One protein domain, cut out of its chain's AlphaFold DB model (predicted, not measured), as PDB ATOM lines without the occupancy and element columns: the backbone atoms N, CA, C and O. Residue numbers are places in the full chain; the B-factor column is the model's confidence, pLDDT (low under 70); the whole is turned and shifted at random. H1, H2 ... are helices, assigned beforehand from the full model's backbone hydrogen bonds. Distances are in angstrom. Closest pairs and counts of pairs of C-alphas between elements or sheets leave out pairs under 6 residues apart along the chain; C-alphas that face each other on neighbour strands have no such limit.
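This is residues 186 to 247 of the 247 residues of an uncharacterized protein of Trifolium pratense (UniProt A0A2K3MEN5). The domain has little regular structure: H2 starts near the end of H1 at a wide corner, and between them a long loop goes out to around Ala 211 and folds back. The end of H2 and the tail after it, residues 233 to 247, stick out from the body. The printed part has 62 residues with two named helices, H1 then H2, and no named strand; the class is all helix, with 24 residues in named elements. It is loose, with a radius of gyration of the C-alphas of 13.4 A and spans of 34 by 30 by 19 A.

H2, residues 225 to 237, is 18.1 A long and ends at C-alpha 237 (16.900, -9.927, 52.162). H1, residues 189 to 199, is 15.2 A long and begins at C-alpha 189 (17.567, -27.598, 28.220).

H2 and H1 are close but not clearly touching; their closest C-alphas, of His 227 and Val 199, are 6.0 A apart. Their lines are about perpendicular, at 85 degrees. In H1 and H2 every O i to N i+4 pair is within hydrogen-bond range.

The C-alphas farthest apart, of Pro 202 and Glu 246, are 37.1 A apart. The printed part has no cut. The link from H1 to H2, residues 200 to 224, is long. The pLDDT is under 70 in residues 239 to 247.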
ATOM      1  N   ASN A 186      26.003 -24.031  32.447       84.56
ATOM      2  CA  ASN A 186      26.489 -24.861  31.337       84.56
ATOM      3  C   ASN A 186      25.518 -25.981  30.902       84.56
ATOM      4  O   ASN A 186      25.788 -26.712  29.949       84.56
ATOM      5  N   ALA A 187      24.384 -26.141  31.591       82.12
ATOM      6  CA  ALA A 187      23.440 -27.221  31.338       82.12
ATOM      7  C   ALA A 187      22.652 -27.033  30.035       82.12
ATOM      8  O   ALA A 187      22.258 -25.924  29.659       82.12
ATOM      9  N   ASN A 188      22.321 -28.162  29.406       84.12
ATOM     10  CA  ASN A 188      21.354 -28.210  28.316       84.12
ATOM     11  C   ASN A 188      19.913 -27.977  28.822       84.12
ATOM     12  O   ASN A 188      19.637 -27.914  30.024       84.12
ATOM     13  N   LEU A 189      18.966 -27.864  27.886       82.75
ATOM     14  CA  LEU A 189      17.567 -27.598  28.220       82.75
ATOM     15  C   LEU A 189      16.940 -28.700  29.093       82.75
ATOM     16  O   LEU A 189      16.132 -28.378  29.956       82.75
ATOM     17  N   ALA A 190      17.333 -29.966  28.924       86.56
ATOM     18  CA  ALA A 190      16.779 -31.083  29.692       86.56
ATOM     19  C   ALA A 190      17.111 -30.980  31.191       86.56
ATOM     20  O   ALA A 190      16.217 -31.076  32.028       86.56
ATOM     21  N   ALA A 191      18.367 -30.685  31.534       86.00
ATOM     22  CA  ALA A 191      18.778 -30.488  32.926       86.00
ATOM     23  C   ALA A 191      18.136 -29.236  33.562       86.00
ATOM     24  O   ALA A 191      17.848 -29.211  34.758       86.00
ATOM     25  N   ARG A 192      17.845 -28.197  32.769       86.12
ATOM     26  CA  ARG A 192      17.066 -27.040  33.247       86.12
ATOM     27  C   ARG A 192      15.593 -27.387  33.450       86.12
ATOM     28  O   ARG A 192      14.963 -26.901  34.384       86.12
ATOM     29  N   GLU A 193      15.024 -28.217  32.586       90.12
ATOM     30  CA  GLU A 193      13.648 -28.695  32.719       90.12
ATOM     31  C   GLU A 193      13.436 -29.526  33.989       90.12
ATOM     32  O   GLU A 193      12.436 -29.329  34.678       90.12
ATOM     33  N   GLU A 194      14.409 -30.352  34.375       89.62
ATOM     34  CA  GLU A 194      14.403 -31.051  35.665       89.62
ATOM     35  C   GLU A 194      14.264 -30.073  36.841       89.62
ATOM     36  O   GLU A 194      13.323 -30.176  37.632       89.62
ATOM     37  N   LEU A 195      15.124 -29.048  36.903       88.81
ATOM     38  CA  LEU A 195      15.045 -28.018  37.940       88.81
ATOM     39  C   LEU A 195      13.694 -27.292  37.925       88.81
ATOM     40  O   LEU A 195      13.107 -27.052  38.981       88.81
ATOM     41  N   LYS A 196      13.182 -26.944  36.739       91.75
ATOM     42  CA  LYS A 196      11.874 -26.294  36.599       91.75
ATOM     43  C   LYS A 196      10.766 -27.160  37.197       91.75
ATOM     44  O   LYS A 196       9.909 -26.622  37.892       91.75
ATOM     45  N   ASN A 197      10.788 -28.466  36.947       92.75
ATOM     46  CA  ASN A 197       9.775 -29.398  37.439       92.75
ATOM     47  C   ASN A 197       9.829 -29.582  38.960       92.75
ATOM     48  O   ASN A 197       8.792 -29.816  39.572       92.75
ATOM     49  N   ILE A 198      11.004 -29.411  39.571       91.62
ATOM     50  CA  ILE A 198      11.147 -29.360  41.030       91.62
ATOM     51  C   ILE A 198      10.543 -28.057  41.566       91.62
ATOM     52  O   ILE A 198       9.717 -28.074  42.481       91.62
ATOM     53  N   VAL A 199      10.933 -26.909  40.992       92.56
ATOM     54  CA  VAL A 199      10.656 -25.612  41.630       92.56
ATOM     55  C   VAL A 199       9.312 -24.980  41.265       92.56
ATOM     56  O   VAL A 199       8.799 -24.119  41.991       92.56
ATOM     57  N   CYS A 200       8.723 -25.382  40.140       95.19
ATOM     58  CA  CYS A 200       7.524 -24.773  39.580       95.19
ATOM     59  C   CYS A 200       6.299 -25.683  39.602       95.19
ATOM     60  O   CYS A 200       6.371 -26.902  39.670       95.19
ATOM     61  N   ARG A 201       5.132 -25.048  39.495       93.81
ATOM     62  CA  ARG A 201       3.864 -25.723  39.221       93.81
ATOM     63  C   ARG A 201       3.834 -26.224  37.767       93.81
ATOM     64  O   ARG A 201       4.465 -25.599  36.903       93.81
ATOM     65  N   PRO A 202       3.049 -27.276  37.465       93.31
ATOM     66  CA  PRO A 202       2.833 -27.725  36.093       93.31
ATOM     67  C   PRO A 202       2.420 -26.575  35.162       93.31
ATOM     68  O   PRO A 202       1.632 -25.707  35.538       93.31
ATOM     69  N   GLY A 203       2.966 -26.563  33.944       90.06
ATOM     70  CA  GLY A 203       2.699 -25.526  32.938       90.06
ATOM     71  C   GLY A 203       3.624 -24.303  32.991       90.06
ATOM     72  O   GLY A 203       3.505 -23.418  32.140       90.06
ATOM     73  N   ALA A 204       4.570 -24.250  33.934       93.62
ATOM     74  CA  ALA A 204       5.607 -23.225  33.946       93.62
ATOM     75  C   ALA A 204       6.486 -23.277  32.686       93.62
ATOM     76  O   ALA A 204       6.781 -24.344  32.135       93.62
ATOM     77  N   ARG A 205       6.929 -22.101  32.237       90.81
ATOM     78  CA  ARG A 205       7.735 -21.944  31.024       90.81
ATOM     79  C   ARG A 205       9.010 -21.189  31.342       90.81
ATOM     80  O   ARG A 205       8.969 -20.189  32.061       90.81
ATOM     81  N   TRP A 206      10.113 -21.646  30.759       89.50
ATOM     82  CA  TRP A 206      11.317 -20.837  30.682       89.50
ATOM     83  C   TRP A 206      11.047 -19.604  29.823       89.50
ATOM     84  O   TRP A 206      10.449 -19.681  28.751       89.50
ATOM     85  N   LEU A 207      11.481 -18.461  30.328       87.69
ATOM     86  CA  LEU A 207      11.346 -17.164  29.701       87.69
ATOM     87  C   LEU A 207      12.714 -16.733  29.160       87.69
ATOM     88  O   LEU A 207      13.723 -16.843  29.870       87.69
ATOM     89  N   PRO A 208      12.767 -16.232  27.918       85.31
ATOM     90  CA  PRO A 208      13.977 -15.642  27.379       85.31
ATOM     91  C   PRO A 208      14.289 -14.293  28.041       85.31
ATOM     92  O   PRO A 208      13.407 -13.603  28.558       85.31
ATOM     93  N   HIS A 209      15.564 -13.905  28.022       80.44
ATOM     94  CA  HIS A 209      15.981 -12.544  28.362       80.44
ATOM     95  C   HIS A 209      15.725 -11.572  27.195       80.44
ATOM     96  O   HIS A 209      15.303 -10.440  27.413       80.44
ATOM     97  N   SER A 210      15.921 -12.041  25.963       84.69
ATOM     98  CA  SER A 210      15.634 -11.366  24.693       84.69
ATOM     99  C   SER A 210      15.158 -12.382  23.646       84.69
ATOM    100  O   SER A 210      15.377 -13.580  23.809       84.69
ATOM    101  N   ALA A 211      14.538 -11.932  22.551       80.12
ATOM    102  CA  ALA A 211      13.936 -12.822  21.546       80.12
ATOM    103  C   ALA A 211      14.885 -13.902  20.980       80.12
ATOM    104  O   ALA A 211      14.428 -14.990  20.652       80.12
ATOM    105  N   ALA A 212      16.192 -13.622  20.914       81.69
ATOM    106  CA  ALA A 212      17.214 -14.547  20.414       81.69
ATOM    107  C   ALA A 212      17.972 -15.309  21.521       81.69
ATOM    108  O   ALA A 212      18.837 -16.128  21.228       81.69
ATOM    109  N   SER A 213      17.699 -15.023  22.798       82.25
ATOM    110  CA  SER A 213      18.417 -15.652  23.913       82.25
ATOM    111  C   SER A 213      17.867 -17.034  24.249       82.25
ATOM    112  O   SER A 213      16.653 -17.252  24.236       82.25
ATOM    113  N   LEU A 214      18.761 -17.933  24.660       79.31
ATOM    114  CA  LEU A 214      18.366 -19.183  25.293       79.31
ATOM    115  C   LEU A 214      17.541 -18.875  26.562       79.31
ATOM    116  O   LEU A 214      18.011 -18.116  27.416       79.31
ATOM    117  N   PRO A 215      16.334 -19.448  26.722       83.38
ATOM    118  CA  PRO A 215      15.526 -19.239  27.915       83.38
ATOM    119  C   PRO A 215      16.238 -19.693  29.197       83.38
ATOM    120  O   PRO A 215      16.648 -20.846  29.336       83.38
ATOM    121  N   THR A 216      16.392 -18.760  30.134       84.06
ATOM    122  CA  THR A 216      17.134 -18.940  31.401       84.06
ATOM    123  C   THR A 216      16.382 -18.391  32.609       84.06
ATOM    124  O   THR A 216      16.872 -18.470  33.734       84.06
ATOM    125  N   ARG A 217      15.195 -17.807  32.412       86.31
ATOM    126  CA  ARG A 217      14.428 -17.164  33.484       86.31
ATOM    127  C   ARG A 217      13.152 -17.933  33.777       86.31
ATOM    128  O   ARG A 217      12.497 -18.422  32.867       86.31
ATOM    129  N   LEU A 218      12.748 -17.958  35.038       89.56
ATOM    130  CA  LEU A 218      11.425 -18.423  35.445       89.56
ATOM    131  C   LEU A 218      10.679 -17.285  36.130       89.56
ATOM    132  O   LEU A 218      11.285 -16.422  36.771       89.56
ATOM    133  N   SER A 219       9.355 -17.282  35.997       89.50
ATOM    134  CA  SER A 219       8.528 -16.360  36.768       89.50
ATOM    135  C   SER A 219       8.415 -16.855  38.204       89.50
ATOM    136  O   SER A 219       8.042 -18.000  38.440       89.50
ATOM    137  N   LEU A 220       8.629 -15.981  39.185       88.94
ATOM    138  CA  LEU A 220       8.416 -16.337  40.589       88.94
ATOM    139  C   LEU A 220       6.944 -16.703  40.875       88.94
ATOM    140  O   LEU A 220       6.647 -17.463  41.792       88.94
ATOM    141  N   THR A 221       6.005 -16.214  40.057       90.00
ATOM    142  CA  THR A 221       4.579 -16.557  40.174       90.00
ATOM    143  C   THR A 221       4.263 -17.992  39.763       90.00
ATOM    144  O   THR A 221       3.245 -18.522  40.203       90.00
ATOM    145  N   SER A 222       5.116 -18.632  38.956       93.62
ATOM    146  CA  SER A 222       4.944 -20.033  38.561       93.62
ATOM    147  C   SER A 222       5.556 -21.023  39.553       93.62
ATOM    148  O   SER A 222       5.395 -22.227  39.372       93.62
ATOM    149  N   PHE A 223       6.228 -20.545  40.605       93.88
ATOM    150  CA  PHE A 223       6.858 -21.410  41.599       93.88
ATOM    151  C   PHE A 223       5.794 -22.109  42.455       93.88
ATOM    152  O   PHE A 223       4.681 -21.601  42.670       93.88
ATOM    153  N   ASN A 224       6.132 -23.290  42.971       92.25
ATOM    154  CA  ASN A 224       5.332 -23.880  44.037       92.25
ATOM    155  C   ASN A 224       5.433 -23.005  45.317       92.25
ATOM    156  O   ASN A 224       6.327 -22.158  45.420       92.25
ATOM    157  N   PRO A 225       4.489 -23.119  46.272       87.88
ATOM    158  CA  PRO A 225       4.422 -22.208  47.418       87.88
ATOM    159  C   PRO A 225       5.720 -22.111  48.234       87.88
ATOM    160  O   PRO A 225       6.106 -21.006  48.613       87.88
ATOM    161  N   ILE A 226       6.408 -23.237  48.451       89.31
ATOM    162  CA  ILE A 226       7.640 -23.304  49.249       89.31
ATOM    163  C   ILE A 226       8.772 -22.552  48.548       89.31
ATOM    164  O   ILE A 226       9.352 -21.630  49.126       89.31
ATOM    165  N   HIS A 227       9.067 -22.868  47.284       90.88
ATOM    166  CA  HIS A 227      10.158 -22.181  46.586       90.88
ATOM    167  C   HIS A 227       9.816 -20.732  46.266       90.88
ATOM    168  O   HIS A 227      10.715 -19.894  46.229       90.88
ATOM    169  N   ARG A 228       8.534 -20.399  46.070       90.50
ATOM    170  CA  ARG A 228       8.110 -19.004  45.948       90.50
ATOM    171  C   ARG A 228       8.438 -18.226  47.218       90.50
ATOM    172  O   ARG A 228       9.001 -17.140  47.121       90.50
ATOM    173  N   ALA A 229       8.108 -18.776  48.388       88.38
ATOM    174  CA  ALA A 229       8.404 -18.149  49.670       88.38
ATOM    175  C   ALA A 229       9.910 -17.919  49.851       88.38
ATOM    176  O   ALA A 229      10.331 -16.799  50.144       88.38
ATOM    177  N   TRP A 230      10.725 -18.948  49.601       87.56
ATOM    178  CA  TRP A 230      12.184 -18.837  49.664       87.56
ATOM    179  C   TRP A 230      12.753 -17.853  48.639       87.56
ATOM    180  O   TRP A 230      13.627 -17.056  48.977       87.56
ATOM    181  N   GLY A 231      12.237 -17.850  47.411       87.75
ATOM    182  CA  GLY A 231      12.653 -16.920  46.364       87.75
ATOM    183  C   GLY A 231      12.311 -15.466  46.697       87.75
ATOM    184  O   GLY A 231      13.153 -14.587  46.523       87.75
ATOM    185  N   GLU A 232      11.113 -15.197  47.228       85.31
ATOM    186  CA  GLU A 232      10.737 -13.861  47.708       85.31
ATOM    187  C   GLU A 232      11.634 -13.411  48.869       85.31
ATOM    188  O   GLU A 232      12.126 -12.282  48.852       85.31
ATOM    189  N   PHE A 233      11.892 -14.294  49.841       83.38
ATOM    190  CA  PHE A 233      12.800 -14.013  50.953       83.38
ATOM    191  C   PHE A 233      14.218 -13.692  50.456       83.38
ATOM    192  O   PHE A 233      14.795 -12.678  50.839       83.38
ATOM    193  N   TRP A 234      14.773 -14.498  49.548       82.88
ATOM    194  CA  TRP A 234      16.113 -14.285  48.998       82.88
ATOM    195  C   TRP A 234      16.242 -12.950  48.253       82.88
ATOM    196  O   TRP A 234      17.196 -12.198  48.466       82.88
ATOM    197  N   LEU A 235      15.265 -12.625  47.402       80.25
ATOM    198  CA  LEU A 235      15.255 -11.386  46.616       80.25
ATOM    199  C   LEU A 235      15.082 -10.123  47.465       80.25
ATOM    200  O   LEU A 235      15.439  -9.038  47.013       80.25
ATOM    201  N   LYS A 236      14.486 -10.236  48.655       78.44
ATOM    202  CA  LYS A 236      14.239  -9.091  49.539       78.44
ATOM    203  C   LYS A 236      15.316  -8.896  50.597       78.44
ATOM    204  O   LYS A 236      15.531  -7.757  50.989       78.44
ATOM    205  N   ASN A 237      15.986  -9.968  51.019       77.50
ATOM    206  CA  ASN A 237      16.900  -9.927  52.162       77.50
ATOM    207  C   ASN A 237      18.368 -10.214  51.801       77.50
ATOM    208  O   ASN A 237      19.252  -9.795  52.536       77.50
ATOM    209  N   VAL A 238      18.652 -10.920  50.696       75.69
ATOM    210  CA  VAL A 238      20.026 -11.362  50.366       75.69
ATOM    211  C   VAL A 238      20.549 -10.713  49.092       75.69
ATOM    212  O   VAL A 238      21.610 -10.092  49.093       75.69
ATOM    213  N   ARG A 239      19.797 -10.796  47.991       68.94
ATOM    214  CA  ARG A 239      20.097  -9.980  46.812       68.94
ATOM    215  C   ARG A 239      19.510  -8.594  47.034       68.94
ATOM    216  O   ARG A 239      18.345  -8.360  46.737       68.94
ATOM    217  N   VAL A 240      20.316  -7.660  47.532       53.94
ATOM    218  CA  VAL A 240      19.947  -6.240  47.591       53.94
ATOM    219  C   VAL A 240      19.869  -5.701  46.156       53.94
ATOM    220  O   VAL A 240      20.822  -5.142  45.629       53.94
ATOM    221  N   VAL A 241      18.744  -5.922  45.470       51.34
ATOM    222  CA  VAL A 241      18.497  -5.368  44.130       51.34
ATOM    223  C   VAL A 241      17.839  -3.998  44.278       51.34
ATOM    224  O   VAL A 241      16.644  -3.835  44.036       51.34
ATOM    225  N   GLY A 242      18.591  -3.002  44.739       44.94
ATOM    226  CA  GLY A 242      18.248  -1.622  44.418       44.94
ATOM    227  C   GLY A 242      18.644  -1.380  42.964       44.94
ATOM    228  O   GLY A 242      19.770  -1.688  42.585       44.94
ATOM    229  N   ASN A 243      17.763  -0.802  42.145       42.19
ATOM    230  CA  ASN A 243      18.053  -0.413  40.749       42.19
ATOM    231  C   ASN A 243      19.172   0.656  40.609       42.19
ATOM    232  O   ASN A 243      19.307   1.280  39.562       42.19
ATOM    233  N   SER A 244      19.959   0.896  41.658       41.91
ATOM    234  CA  SER A 244      21.044   1.877  41.727       41.91
ATOM    235  C   SER A 244      22.033   1.622  42.879       41.91
ATOM    236  O   SER A 244      22.819   2.503  43.219       41.91
ATOM    237  N   SER A 245      22.024   0.441  43.505       38.94
ATOM    238  CA  SER A 245      22.971   0.119  44.579       38.94
ATOM    239  C   SER A 245      24.213  -0.566  44.011       38.94
ATOM    240  O   SER A 245      24.179  -1.758  43.716       38.94
ATOM    241  N   GLU A 246      25.294   0.204  43.859       39.78
ATOM    242  CA  GLU A 246      26.659  -0.327  43.780       39.78
ATOM    243  C   GLU A 246      26.904  -1.246  44.993       39.78
ATOM    244  O   GLU A 246      26.707  -0.819  46.138       39.78
ATOM    245  N   ILE A 247      27.293  -2.495  44.724       38.34
ATOM    246  CA  ILE A 247      28.083  -3.327  45.643       38.34
ATOM    247  C   ILE A 247      29.547  -3.042  45.324       38.34
ATOM    248  O   ILE A 247      29.875  -3.074  44.116       38.34
TER     249      ILE A 247